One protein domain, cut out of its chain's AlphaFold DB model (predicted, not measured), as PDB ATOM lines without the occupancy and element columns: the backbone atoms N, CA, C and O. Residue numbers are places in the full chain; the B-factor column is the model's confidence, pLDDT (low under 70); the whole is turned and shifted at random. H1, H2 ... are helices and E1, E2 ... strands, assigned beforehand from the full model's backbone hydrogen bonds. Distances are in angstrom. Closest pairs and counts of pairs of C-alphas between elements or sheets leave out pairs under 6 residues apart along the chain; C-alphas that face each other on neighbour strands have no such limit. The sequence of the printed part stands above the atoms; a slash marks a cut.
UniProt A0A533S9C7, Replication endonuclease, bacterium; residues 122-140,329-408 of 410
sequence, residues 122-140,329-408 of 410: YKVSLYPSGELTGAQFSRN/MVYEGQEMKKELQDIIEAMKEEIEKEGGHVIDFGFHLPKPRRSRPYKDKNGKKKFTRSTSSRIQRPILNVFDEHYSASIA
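This is residues 122 to 140 and 329 to 408 of the 410 residues of the protein "Replication endonuclease" of bacterium (UniProt A0A533S9C7). A five-stranded sheet has three helices over one face and the other face bare, two layers, while the long link of residues 365 to 388 runs out as an arm to Asn 378 and folds back to H3. The 99 printed residues hold E1, E2, E3, H1, H2, E4, E5 and H3 in chain order, a mixed class; the sheet, E3 E1 E2 E5 E4, is antiparallel throughout. It is only just compact, close to loose, with a radius of gyration of the C-alphas of 14.8 A, and elongated, 50 by 28 by 23 A.

The strands are E3, residues 329 to 332; E1, 122 to 126, from C-alpha 122 at (241.557, 200.007, 227.163); E2, 132 to 138, 16.5 A long; E5, 362 to 364; and E4, 357 to 359. The helices are H1, 334 to 346, 18.3 A; H2, 348 to 353; and H3, 389 to 406, 25.0 A, ending at C-alpha 406 (229.585, 200.809, 238.690).

Across the sheet, N 124 and O 329 of E1 and E3 are 2.9 A apart, N 123 and O 136 of hairpin E1 and E2 2.8 A, N 363 and O 135 of E5 and E2 2.8 A, and N 359 and O 362 of hairpin E4 and E5 2.8 A. H3, at a height over the sheet of 10.6 A, lies over E3, E1 and E2. H2, at 7.0 A, lies over E4. H1 touches residues 394 to 398 of H3 at a shallow tilt of 13 degrees, opposite ways; their closest C-alphas, Leu 340 and Ile 395, are 7.1 A apart. Each O i to N i+4 pair is within hydrogen-bond range in H1 and H2, and 12 of 14 in H3.

C-alphas 378 and 408 are farthest apart, 53.0 A. Residues 141 to 328 are not printed; the gap between C-alphas 140 and 329 is 13.6 A. The link E5 to H3 is long. Of the printed part, residues 140, 368 to 377, 380 to 386 and 406 to 408 have pLDDT under 70.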
ATOM      1  N   TYR A 122     240.916 198.763 227.542       85.94
ATOM      2  CA  TYR A 122     241.557 200.007 227.163       85.94
ATOM      3  C   TYR A 122     242.321 200.581 228.346       85.94
ATOM      4  O   TYR A 122     241.802 200.710 229.453       85.94
ATOM      5  N   LYS A 123     243.585 200.916 228.093       89.62
ATOM      6  CA  LYS A 123     244.443 201.652 229.013       89.62
ATOM      7  C   LYS A 123     244.477 203.095 228.569       89.62
ATOM      8  O   LYS A 123     245.042 203.393 227.516       89.62
ATOM      9  N   VAL A 124     243.912 203.973 229.381       89.50
ATOM     10  CA  VAL A 124     243.941 205.415 229.146       89.50
ATOM     11  C   VAL A 124     244.918 206.054 230.104       89.50
ATOM     12  O   VAL A 124     244.858 205.852 231.312       89.50
ATOM     13  N   SER A 125     245.872 206.793 229.545       89.69
ATOM     14  CA  SER A 125     246.918 207.459 230.319       89.69
ATOM     15  C   SER A 125     246.566 208.926 230.533       89.69
ATOM     16  O   SER A 125     246.696 209.734 229.603       89.69
ATOM     17  N   LEU A 126     246.175 209.256 231.763       86.12
ATOM     18  CA  LEU A 126     245.817 210.596 232.214       86.12
ATOM     19  C   LEU A 126     246.933 211.170 233.086       86.12
ATOM     20  O   LEU A 126     247.293 210.599 234.110       86.12
ATOM     21  N   TYR A 127     247.523 212.292 232.695       83.12
ATOM     22  CA  TYR A 127     248.522 212.950 233.536       83.12
ATOM     23  C   TYR A 127     247.861 213.650 234.730       83.12
ATOM     24  O   TYR A 127     246.708 214.057 234.623       83.12
ATOM     25  N   PRO A 128     248.603 213.914 235.825       75.25
ATOM     26  CA  PRO A 128     248.128 214.758 236.931       75.25
ATOM     27  C   PRO A 128     247.660 216.153 236.492       75.25
ATOM     28  O   PRO A 128     246.969 216.851 237.221       75.25
ATOM     29  N   SER A 129     248.049 216.577 235.289       70.62
ATOM     30  CA  SER A 129     247.552 217.781 234.634       70.62
ATOM     31  C   SER A 129     246.109 217.697 234.134       70.62
ATOM     32  O   SER A 129     245.611 218.705 233.646       70.62
ATOM     33  N   GLY A 130     245.475 216.523 234.192       78.38
ATOM     34  CA  GLY A 130     244.230 216.214 233.491       78.38
ATOM     35  C   GLY A 130     244.435 215.902 232.005       78.38
ATOM     36  O   GLY A 130     243.472 215.704 231.275       78.38
ATOM     37  N   GLU A 131     245.680 215.862 231.515       82.56
ATOM     38  CA  GLU A 131     245.930 215.679 230.086       82.56
ATOM     39  C   GLU A 131     245.975 214.212 229.676       82.56
ATOM     40  O   GLU A 131     246.823 213.437 230.126       82.56
ATOM     41  N   LEU A 132     245.090 213.854 228.749       86.50
ATOM     42  CA  LEU A 132     245.066 212.545 228.117       86.50
ATOM     43  C   LEU A 132     246.167 212.424 227.053       86.50
ATOM     44  O   LEU A 132     246.313 213.297 226.197       86.50
ATOM     45  N   THR A 133     246.928 211.327 227.088       84.62
ATOM     46  CA  THR A 133     248.046 211.073 226.143       84.62
ATOM     47  C   THR A 133     247.854 209.924 225.182       84.62
ATOM     48  O   THR A 133     248.663 209.719 224.279       84.62
ATOM     49  N   GLY A 134     246.799 209.161 225.374       88.06
ATOM     50  CA  GLY A 134     246.466 208.054 224.510       88.06
ATOM     51  C   GLY A 134     245.572 207.080 225.239       88.06
ATOM     52  O   GLY A 134     245.598 206.987 226.473       88.06
ATOM     53  N   ALA A 135     244.815 206.356 224.437       87.75
ATOM     54  CA  ALA A 135     244.132 205.150 224.840       87.75
ATOM     55  C   ALA A 135     244.692 204.011 223.998       87.75
ATOM     56  O   ALA A 135     244.802 204.137 222.782       87.75
ATOM     57  N   GLN A 136     245.057 202.904 224.631       89.00
ATOM     58  CA  GLN A 136     245.483 201.712 223.912       89.00
ATOM     59  C   GLN A 136     244.786 200.493 224.488       89.00
ATOM     60  O   GLN A 136     244.864 200.230 225.687       89.00
ATOM     61  N   PHE A 137     244.163 199.709 223.620       84.19
ATOM     62  CA  PHE A 137     243.675 198.391 223.963       84.19
ATOM     63  C   PHE A 137     244.871 197.485 224.253       84.19
ATOM     64  O   PHE A 137     245.710 197.195 223.393       84.19
ATOM     65  N   SER A 138     244.991 197.069 225.506       78.19
ATOM     66  CA  SER A 138     246.089 196.243 225.973       78.19
ATOM     67  C   SER A 138     245.631 194.797 226.037       78.19
ATOM     68  O   SER A 138     244.745 194.453 226.811       78.19
ATOM     69  N   ARG A 139     246.308 193.911 225.301       71.69
ATOM     70  CA  ARG A 139     246.101 192.453 225.404       71.69
ATOM     71  C   ARG A 139     246.714 191.841 226.676       71.69
ATOM     72  O   ARG A 139     247.083 190.677 226.667       71.69
ATOM     73  N   ASN A 140     246.937 192.639 227.725       66.94
ATOM     74  CA  ASN A 140     247.616 192.279 228.981       66.94
ATOM     75  C   ASN A 140     248.926 191.471 228.876       66.94
ATOM     76  O   ASN A 140     249.438 190.974 229.877       66.94
ATOM     77  N   MET A 329     244.177 204.500 233.749       87.38
ATOM     78  CA  MET A 329     242.835 203.968 233.924       87.38
ATOM     79  C   MET A 329     242.700 202.734 233.031       87.38
ATOM     80  O   MET A 329     243.087 202.780 231.859       87.38
ATOM     81  N   VAL A 330     242.234 201.623 233.596       87.69
ATOM     82  CA  VAL A 330     242.045 200.358 232.881       87.69
ATOM     83  C   VAL A 330     240.567 200.035 232.901       87.69
ATOM     84  O   VAL A 330     239.989 199.944 233.978       87.69
ATOM     85  N   TYR A 331     239.992 199.839 231.723       82.69
ATOM     86  CA  TYR A 331     238.583 199.505 231.584       82.69
ATOM     87  C   TYR A 331     238.409 198.184 230.863       82.69
ATOM     88  O   TYR A 331     239.075 197.946 229.856       82.69
ATOM     89  N   GLU A 332     237.520 197.344 231.377       85.06
ATOM     90  CA  GLU A 332     237.258 195.988 230.899       85.06
ATOM     91  C   GLU A 332     235.845 195.930 230.299       85.06
ATOM     92  O   GLU A 332     234.926 196.531 230.844       85.06
ATOM     93  N   GLY A 333     235.668 195.226 229.176       85.44
ATOM     94  CA  GLY A 333     234.353 195.038 228.543       85.44
ATOM     95  C   GLY A 333     234.349 195.265 227.028       85.44
ATOM     96  O   GLY A 333     235.074 196.114 226.510       85.44
ATOM     97  N   GLN A 334     233.546 194.485 226.295       84.06
ATOM     98  CA  GLN A 334     233.426 194.616 224.831       84.06
ATOM     99  C   GLN A 334     232.584 195.826 224.415       84.06
ATOM    100  O   GLN A 334     232.874 196.430 223.386       84.06
ATOM    101  N   GLU A 335     231.578 196.194 225.209       87.31
ATOM    102  CA  GLU A 335     230.711 197.344 224.925       87.31
ATOM    103  C   GLU A 335     231.508 198.643 224.970       87.31
ATOM    104  O   GLU A 335     231.622 199.329 223.959       87.31
ATOM    105  N   MET A 336     232.200 198.893 226.084       85.00
ATOM    106  CA  MET A 336     233.074 200.058 226.219       85.00
ATOM    107  C   MET A 336     234.205 200.057 225.191       85.00
ATOM    108  O   MET A 336     234.645 201.107 224.725       85.00
ATOM    109  N   LYS A 337     234.690 198.868 224.806       86.12
ATOM    110  CA  LYS A 337     235.674 198.756 223.733       86.12
ATOM    111  C   LYS A 337     235.108 199.306 222.424       86.12
ATOM    112  O   LYS A 337     235.791 200.094 221.781       86.12
ATOM    113  N   LYS A 338     233.902 198.888 222.042       89.88
ATOM    114  CA  LYS A 338     233.236 199.345 220.820       89.88
ATOM    115  C   LYS A 338     232.951 200.845 220.878       89.88
ATOM    116  O   LYS A 338     233.349 201.561 219.972       89.88
ATOM    117  N   GLU A 339     232.381 201.321 221.979       91.38
ATOM    118  CA  GLU A 339     232.071 202.738 222.182       91.38
ATOM    119  C   GLU A 339     233.320 203.625 222.068       91.38
ATOM    120  O   GLU A 339     233.327 204.631 221.358       91.38
ATOM    121  N   LEU A 340     234.430 203.214 222.692       90.31
ATOM    122  CA  LEU A 340     235.678 203.957 222.582       90.31
ATOM    123  C   LEU A 340     236.268 203.887 221.166       90.31
ATOM    124  O   LEU A 340     236.871 204.861 220.725       90.31
ATOM    125  N   GLN A 341     236.117 202.770 220.447       90.56
ATOM    126  CA  GLN A 341     236.523 202.677 219.038       90.56
ATOM    127  C   GLN A 341     235.726 203.642 218.162       90.56
ATOM    128  O   GLN A 341     236.338 204.369 217.382       90.56
ATOM    129  N   ASP A 342     234.407 203.696 218.342       93.69
ATOM    130  CA  ASP A 342     233.517 204.588 217.596       93.69
ATOM    131  C   ASP A 342     233.889 206.060 217.852       93.69
ATOM    132  O   ASP A 342     234.020 206.850 216.917       93.69
ATOM    133  N   ILE A 343     234.179 206.415 219.109       93.69
ATOM    134  CA  ILE A 343     234.665 207.750 219.487       93.69
ATOM    135  C   ILE A 343     236.030 208.060 218.871       93.69
ATOM    136  O   ILE A 343     236.237 209.157 218.353       93.69
ATOM    137  N   ILE A 344     236.983 207.125 218.930       93.38
ATOM    138  CA  ILE A 344     238.325 207.327 218.367       93.38
ATOM    139  C   ILE A 344     238.249 207.544 216.856       93.38
ATOM    140  O   ILE A 344     238.925 208.444 216.357       93.38
ATOM    141  N   GLU A 345     237.432 206.761 216.148       93.88
ATOM    142  CA  GLU A 345     237.245 206.919 214.705       93.88
ATOM    143  C   GLU A 345     236.576 208.261 214.384       93.88
ATOM    144  O   GLU A 345     237.046 208.982 213.506       93.88
ATOM    145  N   ALA A 346     235.561 208.660 215.159       95.44
ATOM    146  CA  ALA A 346     234.899 209.954 215.002       95.44
ATOM    147  C   ALA A 346     235.835 211.155 215.242       95.44
ATOM    148  O   ALA A 346     235.630 212.209 214.649       95.44
ATOM    149  N   MET A 347     236.862 211.013 216.090       95.12
ATOM    150  CA  MET A 347     237.837 212.077 216.395       95.12
ATOM    151  C   MET A 347     239.163 211.932 215.645       95.12
ATOM    152  O   MET A 347     240.150 212.593 215.992       95.12
ATOM    153  N   LYS A 348     239.248 211.025 214.669       95.44
ATOM    154  CA  LYS A 348     240.502 210.694 213.987       95.44
ATOM    155  C   LYS A 348     241.177 211.926 213.390       95.44
ATOM    156  O   LYS A 348     242.365 212.150 213.630       95.44
ATOM    157  N   GLU A 349     240.410 212.761 212.693       94.62
ATOM    158  CA  GLU A 349     240.916 213.994 212.088       94.62
ATOM    159  C   GLU A 349     241.441 214.977 213.144       94.62
ATOM    160  O   GLU A 349     242.519 215.555 212.980       94.62
ATOM    161  N   GLU A 350     240.733 215.157 214.266       93.06
ATOM    162  CA  GLU A 350     241.201 215.995 215.370       93.06
ATOM    163  C   GLU A 350     242.483 215.456 216.007       93.06
ATOM    164  O   GLU A 350     243.389 216.241 216.304       93.06
ATOM    165  N   ILE A 351     242.572 214.139 216.219       91.88
ATOM    166  CA  ILE A 351     243.753 213.481 216.791       91.88
ATOM    167  C   ILE A 351     244.971 213.728 215.897       91.88
ATOM    168  O   ILE A 351     246.019 214.150 216.394       91.88
ATOM    169  N   GLU A 352     244.838 213.527 214.588       91.94
ATOM    170  CA  GLU A 352     245.913 213.754 213.617       91.94
ATOM    171  C   GLU A 352     246.280 215.244 213.504       91.94
ATOM    172  O   GLU A 352     247.462 215.602 213.481       91.94
ATOM    173  N   LYS A 353     245.289 216.144 213.555       89.75
ATOM    174  CA  LYS A 353     245.494 217.605 213.577       89.75
ATOM    175  C   LYS A 353     246.252 218.094 214.815       89.75
ATOM    176  O   LYS A 353     246.941 219.116 214.755       89.75
ATOM    177  N   GLU A 354     246.134 217.385 215.936       85.62
ATOM    178  CA  GLU A 354     246.910 217.612 217.163       85.62
ATOM    179  C   GLU A 354     248.292 216.919 217.137       85.62
ATOM    180  O   GLU A 354     249.048 216.983 218.110       85.62
ATOM    181  N   GLY A 355     248.669 216.291 216.016       87.56
ATOM    182  CA  GLY A 355     249.936 215.577 215.844       87.56
ATOM    183  C   GLY A 355     249.965 214.201 216.509       87.56
ATOM    184  O   GLY A 355     251.046 213.653 216.743       87.56
ATOM    185  N   GLY A 356     248.796 213.674 216.873       90.25
ATOM    186  CA  GLY A 356     248.612 212.290 217.275       90.25
ATOM    187  C   GLY A 356     248.557 211.343 216.082       90.25
ATOM    188  O   GLY A 356     248.698 211.745 214.932       90.25
ATOM    189  N   HIS A 357     248.375 210.064 216.378       92.94
ATOM    190  CA  HIS A 357     248.113 209.029 215.387       92.94
ATOM    191  C   HIS A 357     247.114 208.026 215.954       92.94
ATOM    192  O   HIS A 357     247.257 207.578 217.098       92.94
ATOM    193  N   VAL A 358     246.115 207.678 215.150       93.19
ATOM    194  CA  VAL A 358     245.202 206.570 215.430       93.19
ATOM    195  C   VAL A 358     245.874 205.269 214.982       93.19
ATOM    196  O   VAL A 358     246.580 205.231 213.977       93.19
ATOM    197  N   ILE A 359     245.718 204.212 215.773       91.06
ATOM    198  CA  ILE A 359     246.203 202.856 215.487       91.06
ATOM    199  C   ILE A 359     245.022 201.890 215.585       91.06
ATOM    200  O   ILE A 359     244.047 202.191 216.267       91.06
ATOM    201  N   ASP A 360     245.139 200.688 215.017       84.62
ATOM    202  CA  ASP A 360     244.065 199.671 214.990       84.62
ATOM    203  C   ASP A 360     243.391 199.418 216.353       84.62
ATOM    204  O   ASP A 360     242.240 198.999 216.453       84.62
ATOM    205  N   PHE A 361     244.143 199.641 217.429       84.00
ATOM    206  CA  PHE A 361     243.769 199.315 218.796       84.00
ATOM    207  C   PHE A 361     243.758 200.535 219.723       84.00
ATOM    208  O   PHE A 361     243.878 200.372 220.936       84.00
ATOM    209  N   GLY A 362     243.661 201.756 219.199       89.75
ATOM    210  CA  GLY A 362     243.652 202.958 220.027       89.75
ATOM    211  C   GLY A 362     244.201 204.191 219.331       89.75
ATOM    212  O   GLY A 362     244.129 204.340 218.120       89.75
ATOM    213  N   PHE A 363     244.801 205.085 220.100       91.00
ATOM    214  CA  PHE A 363     245.477 206.252 219.559       91.00
ATOM    215  C   PHE A 363     246.583 206.712 220.498       91.00
ATOM    216  O   PHE A 363     246.571 206.473 221.712       91.00
ATOM    217  N   HIS A 364     247.543 207.419 219.927       89.38
ATOM    218  CA  HIS A 364     248.592 208.088 220.662       89.38
ATOM    219  C   HIS A 364     248.507 209.580 220.400       89.38
ATOM    220  O   HIS A 364     248.508 210.019 219.253       89.38
ATOM    221  N   LEU A 365     248.513 210.364 221.468       86.19
ATOM    222  CA  LEU A 365     248.745 211.792 221.375       86.19
ATOM    223  C   LEU A 365     250.182 212.091 221.782       86.19
ATOM    224  O   LEU A 365     250.725 211.452 222.696       86.19
ATOM    225  N   PRO A 366     250.815 213.094 221.155       79.12
ATOM    226  CA  PRO A 366     252.091 213.573 221.633       79.12
ATOM    227  C   PRO A 366     251.917 213.974 223.094       79.12
ATOM    228  O   PRO A 366     251.020 214.728 223.463       79.12
ATOM    229  N   LYS A 367     252.782 213.432 223.951       72.56
ATOM    230  CA  LYS A 367     252.705 213.707 225.388       72.56
ATOM    231  C   LYS A 367     252.699 215.219 225.624       72.56
ATOM    232  O   LYS A 367     253.520 215.898 224.991       72.56
ATOM    233  N   PRO A 368     251.848 215.724 226.533       67.06
ATOM    234  CA  PRO A 368     251.639 217.143 226.698       67.06
ATOM    235  C   PRO A 368     252.979 217.798 226.960       67.06
ATOM    236  O   PRO A 368     253.774 217.376 227.809       67.06
ATOM    237  N   ARG A 369     253.259 218.811 226.155       60.84
ATOM    238  CA  ARG A 369     254.328 219.744 226.446       60.84
ATOM    239  C   ARG A 369     253.669 220.812 227.293       60.84
ATOM    240  O   ARG A 369     252.956 221.649 226.754       60.84
ATOM    241  N   ARG A 370     253.908 220.821 228.602       57.25
ATOM    242  CA  ARG A 370     253.629 222.011 229.410       57.25
ATOM    243  C   ARG A 370     254.696 223.060 229.102       57.25
ATOM    244  O   ARG A 370     255.555 223.363 229.919       57.25
ATOM    245  N   SER A 371     254.672 223.603 227.888       45.00
ATOM    246  CA  SER A 371     255.306 224.886 227.618       45.00
ATOM    247  C   SER A 371     254.252 225.985 227.632       45.00
ATOM    248  O   SER A 371     253.184 225.904 227.029       45.00
ATOM    249  N   ARG A 372     254.581 227.077 228.315       47.56
ATOM    250  CA  ARG A 372     253.978 228.369 228.012       47.56
ATOM    251  C   ARG A 372     254.236 228.729 226.542       47.56
ATOM    252  O   ARG A 372     255.097 228.121 225.905       47.56
ATOM    253  N   PRO A 373     253.472 229.684 225.991       50.38
ATOM    254  CA  PRO A 373     253.390 229.890 224.560       50.38
ATOM    255  C   PRO A 373     254.764 230.038 223.907       50.38
ATOM    256  O   PRO A 373     255.501 230.971 224.223       50.38
ATOM    257  N   TYR A 374     255.106 229.133 222.992       47.56
ATOM    258  CA  TYR A 374     256.295 229.291 222.166       47.56
ATOM    259  C   TYR A 374     255.962 230.252 221.031       47.56
ATOM    260  O   TYR A 374     254.879 230.191 220.454       47.56
ATOM    261  N   LYS A 375     256.871 231.173 220.716       48.88
ATOM    262  CA  LYS A 375     256.757 231.929 219.470       48.88
ATOM    263  C   LYS A 375     257.083 230.967 218.333       48.88
ATOM    264  O   LYS A 375     258.142 230.342 218.357       48.88
ATOM    265  N   ASP A 376     256.163 230.781 217.393       53.72
ATOM    266  CA  ASP A 376     256.484 230.042 216.176       53.72
ATOM    267  C   ASP A 376     257.521 230.799 215.330       53.72
ATOM    268  O   ASP A 376     257.983 231.879 215.704       53.72
ATOM    269  N   LYS A 377     257.904 230.227 214.183       55.75
ATOM    270  CA  LYS A 377     258.858 230.849 213.246       55.75
ATOM    271  C   LYS A 377     258.428 232.263 212.809       55.75
ATOM    272  O   LYS A 377     259.275 233.044 212.402       55.75
ATOM    273  N   ASN A 378     257.145 232.596 212.970       74.81
ATOM    274  CA  ASN A 378     256.539 233.874 212.609       74.81
ATOM    275  C   ASN A 378     256.339 234.789 213.833       74.81
ATOM    276  O   ASN A 378     255.629 235.787 213.762       74.81
ATOM    277  N   GLY A 379     256.907 234.445 214.994       70.88
ATOM    278  CA  GLY A 379     256.803 235.252 216.208       70.88
ATOM    279  C   GLY A 379     255.469 235.129 216.956       70.88
ATOM    280  O   GLY A 379     255.313 235.757 218.010       70.88
ATOM    281  N   LYS A 380     254.515 234.314 216.478       60.41
ATOM    282  CA  LYS A 380     253.181 234.183 217.083       60.41
ATOM    283  C   LYS A 380     253.249 233.288 218.313       60.41
ATOM    284  O   LYS A 380     253.677 232.138 218.231       60.41
ATOM    285  N   LYS A 381     252.799 233.805 219.462       50.09
ATOM    286  CA  LYS A 381     252.654 233.036 220.709       50.09
ATOM    287  C   LYS A 381     251.669 231.878 220.489       50.09
ATOM    288  O   LYS A 381     250.466 232.097 220.397       50.09
ATOM    289  N   LYS A 382     252.176 230.649 220.430       46.09
ATOM    290  CA  LYS A 382     251.414 229.399 220.401       46.09
ATOM    291  C   LYS A 382     251.542 228.706 221.740       46.09
ATOM    292  O   LYS A 382     252.620 228.239 222.091       46.09
ATOM    293  N   PHE A 383     250.453 228.621 222.488       49.97
ATOM    294  CA  PHE A 383     250.371 227.712 223.628       49.97
ATOM    295  C   PHE A 383     250.593 226.295 223.099       49.97
ATOM    296  O   PHE A 383     249.975 225.918 222.099       49.97
ATOM    297  N   THR A 384     251.505 225.521 223.695       52.62
ATOM    298  CA  THR A 384     251.476 224.081 223.425       52.62
ATOM    299  C   THR A 384     250.132 223.593 223.902       52.62
ATOM    300  O   THR A 384     249.751 223.837 225.046       52.62
ATOM    301  N   ARG A 385     249.387 223.028 222.961       52.53
ATOM    302  CA  ARG A 385     248.015 222.627 223.174       52.53
ATOM    303  C   ARG A 385     248.034 221.569 224.272       52.53
ATOM    304  O   ARG A 385     248.690 220.539 224.124       52.53
ATOM    305  N   SER A 386     247.352 221.848 225.381       61.84
ATOM    306  CA  SER A 386     246.716 220.761 226.116       61.84
ATOM    307  C   SER A 386     245.927 219.969 225.082       61.84
ATOM    308  O   SER A 386     245.368 220.590 224.169       61.84
ATOM    309  N   THR A 387     245.895 218.641 225.182       71.06
ATOM    310  CA  THR A 387     245.041 217.838 224.298       71.06
ATOM    311  C   THR A 387     243.685 218.522 224.194       71.06
ATOM    312  O   THR A 387     243.106 218.879 225.222       71.06
ATOM    313  N   SER A 388     243.247 218.797 222.962       81.44
ATOM    314  CA  SER A 388     242.037 219.577 222.715       81.44
ATOM    315  C   SER A 388     240.903 219.058 223.593       81.44
ATOM    316  O   SER A 388     240.684 217.846 223.661       81.44
ATOM    317  N   SER A 389     240.159 219.951 224.251       83.25
ATOM    318  CA  SER A 389     238.989 219.547 225.038       83.25
ATOM    319  C   SER A 389     237.959 218.812 224.177       83.25
ATOM    320  O   SER A 389     237.177 218.036 224.711       83.25
ATOM    321  N   ARG A 390     237.991 219.024 222.850       87.31
ATOM    322  CA  ARG A 390     237.198 218.269 221.870       87.31
ATOM    323  C   ARG A 390     237.584 216.793 221.791       87.31
ATOM    324  O   ARG A 390     236.716 215.990 221.519       87.31
ATOM    325  N   ILE A 391     238.849 216.453 222.049       88.06
ATOM    326  CA  ILE A 391     239.322 215.063 222.116       88.06
ATOM    327  C   ILE A 391     239.155 214.515 223.537       88.06
ATOM    328  O   ILE A 391     238.736 213.382 223.725       88.06
ATOM    329  N   GLN A 392     239.492 215.306 224.561       88.88
ATOM    330  CA  GLN A 392     239.462 214.823 225.943       88.88
ATOM    331  C   GLN A 392     238.047 214.554 226.448       88.88
ATOM    332  O   GLN A 392     237.824 213.506 227.037       88.88
ATOM    333  N   ARG A 393     237.110 215.494 226.256       90.88
ATOM    334  CA  ARG A 393     235.780 215.398 226.874       90.88
ATOM    335  C   ARG A 393     234.999 214.170 226.416       90.88
ATOM    336  O   ARG A 393     234.550 213.467 227.303       90.88
ATOM    337  N   PRO A 394     234.876 213.850 225.112       92.75
ATOM    338  CA  PRO A 394     234.127 212.660 224.701       92.75
ATOM    339  C   PRO A 394     234.685 211.383 225.328       92.75
ATOM    340  O   PRO A 394     233.939 210.556 225.829       92.75
ATOM    341  N   ILE A 395     236.014 211.268 225.379       89.25
ATOM    342  CA  ILE A 395     236.687 210.109 225.963       89.25
ATOM    343  C   ILE A 395     236.461 210.030 227.474       89.25
ATOM    344  O   ILE A 395     236.185 208.957 227.994       89.25
ATOM    345  N   LEU A 396     236.610 211.150 228.183       89.06
ATOM    346  CA  LEU A 396     236.416 211.193 229.632       89.06
ATOM    347  C   LEU A 396     234.947 210.998 230.020       89.06
ATOM    348  O   LEU A 396     234.698 210.319 231.003       89.06
ATOM    349  N   ASN A 397     233.995 211.493 229.227       90.81
ATOM    350  CA  ASN A 397     232.567 211.314 229.481       90.81
ATOM    351  C   ASN A 397     232.167 209.835 229.456       90.81
ATOM    352  O   ASN A 397     231.498 209.391 230.379       90.81
ATOM    353  N   VAL A 398     232.648 209.059 228.474       88.62
ATOM    354  CA  VAL A 398     232.430 207.599 228.468       88.62
ATOM    355  C   VAL A 398     232.953 206.976 229.753       88.62
ATOM    356  O   VAL A 398     232.305 206.133 230.364       88.62
ATOM    357  N   PHE A 399     234.116 207.414 230.220       84.50
ATOM    358  CA  PHE A 399     234.649 206.893 231.471       84.50
ATOM    359  C   PHE A 399     233.825 207.293 232.691       84.50
ATOM    360  O   PHE A 399     233.586 206.443 233.545       84.50
ATOM    361  N   ASP A 400     233.361 208.536 232.763       87.31
ATOM    362  CA  ASP A 400     232.563 209.028 233.884       87.31
ATOM    363  C   ASP A 400     231.180 208.355 233.941       87.31
ATOM    364  O   ASP A 400     230.717 208.002 235.030       87.31
ATOM    365  N   GLU A 401     230.544 208.110 232.791       87.69
ATOM    366  CA  GLU A 401     229.245 207.430 232.680       87.69
ATOM    367  C   GLU A 401     229.324 205.976 233.167       87.69
ATOM    368  O   GLU A 401     228.547 205.558 234.030       87.69
ATOM    369  N   HIS A 402     230.324 205.222 232.699       83.25
ATOM    370  CA  HIS A 402     230.515 203.828 233.112       83.25
ATOM    371  C   HIS A 402     231.019 203.698 234.557       83.25
ATOM    372  O   HIS A 402     230.626 202.773 235.272       83.25
ATOM    373  N   TYR A 403     231.862 204.624 235.026       80.81
ATOM    374  CA  TYR A 403     232.347 204.612 236.408       80.81
ATOM    375  C   TYR A 403     231.216 204.907 237.400       80.81
ATOM    376  O   TYR A 403     231.070 204.194 238.394       80.81
ATOM    377  N   SER A 404     230.367 205.892 237.095       78.12
ATOM    378  CA  SER A 404     229.211 206.244 237.929       78.12
ATOM    379  C   SER A 404     228.195 205.101 238.018       78.12
ATOM    380  O   SER A 404     227.665 204.843 239.097       78.12
ATOM    381  N   ALA A 405     227.980 204.361 236.924       70.88
ATOM    382  CA  ALA A 405     227.105 203.187 236.915       70.88
ATOM    383  C   ALA A 405     227.633 202.037 237.794       70.88
ATOM    384  O   ALA A 405     226.849 201.323 238.415       70.88
ATOM    385  N   SER A 406     228.958 201.877 237.895       61.12
ATOM    386  CA  SER A 406     229.585 200.809 238.690       61.12
ATOM    387  C   SER A 406     229.617 201.060 240.207       61.12
ATOM    388  O   SER A 406     229.870 200.131 240.970       61.12
ATOM    389  N   ILE A 407     229.370 202.302 240.644       53.41
ATOM    390  CA  ILE A 407     229.406 202.727 242.059       53.41
ATOM    391  C   ILE A 407     227.994 202.992 242.607       53.41
ATOM    392  O   ILE A 407     227.842 203.392 243.762       53.41
ATOM    393  N   ALA A 408     226.941 202.743 241.819       37.16
ATOM    394  CA  ALA A 408     225.574 202.811 242.320       37.16
ATOM    395  C   ALA A 408     225.454 201.971 243.614       37.16
ATOM    396  O   ALA A 408     225.924 200.831 243.633       37.16
TER     397      ALA A 408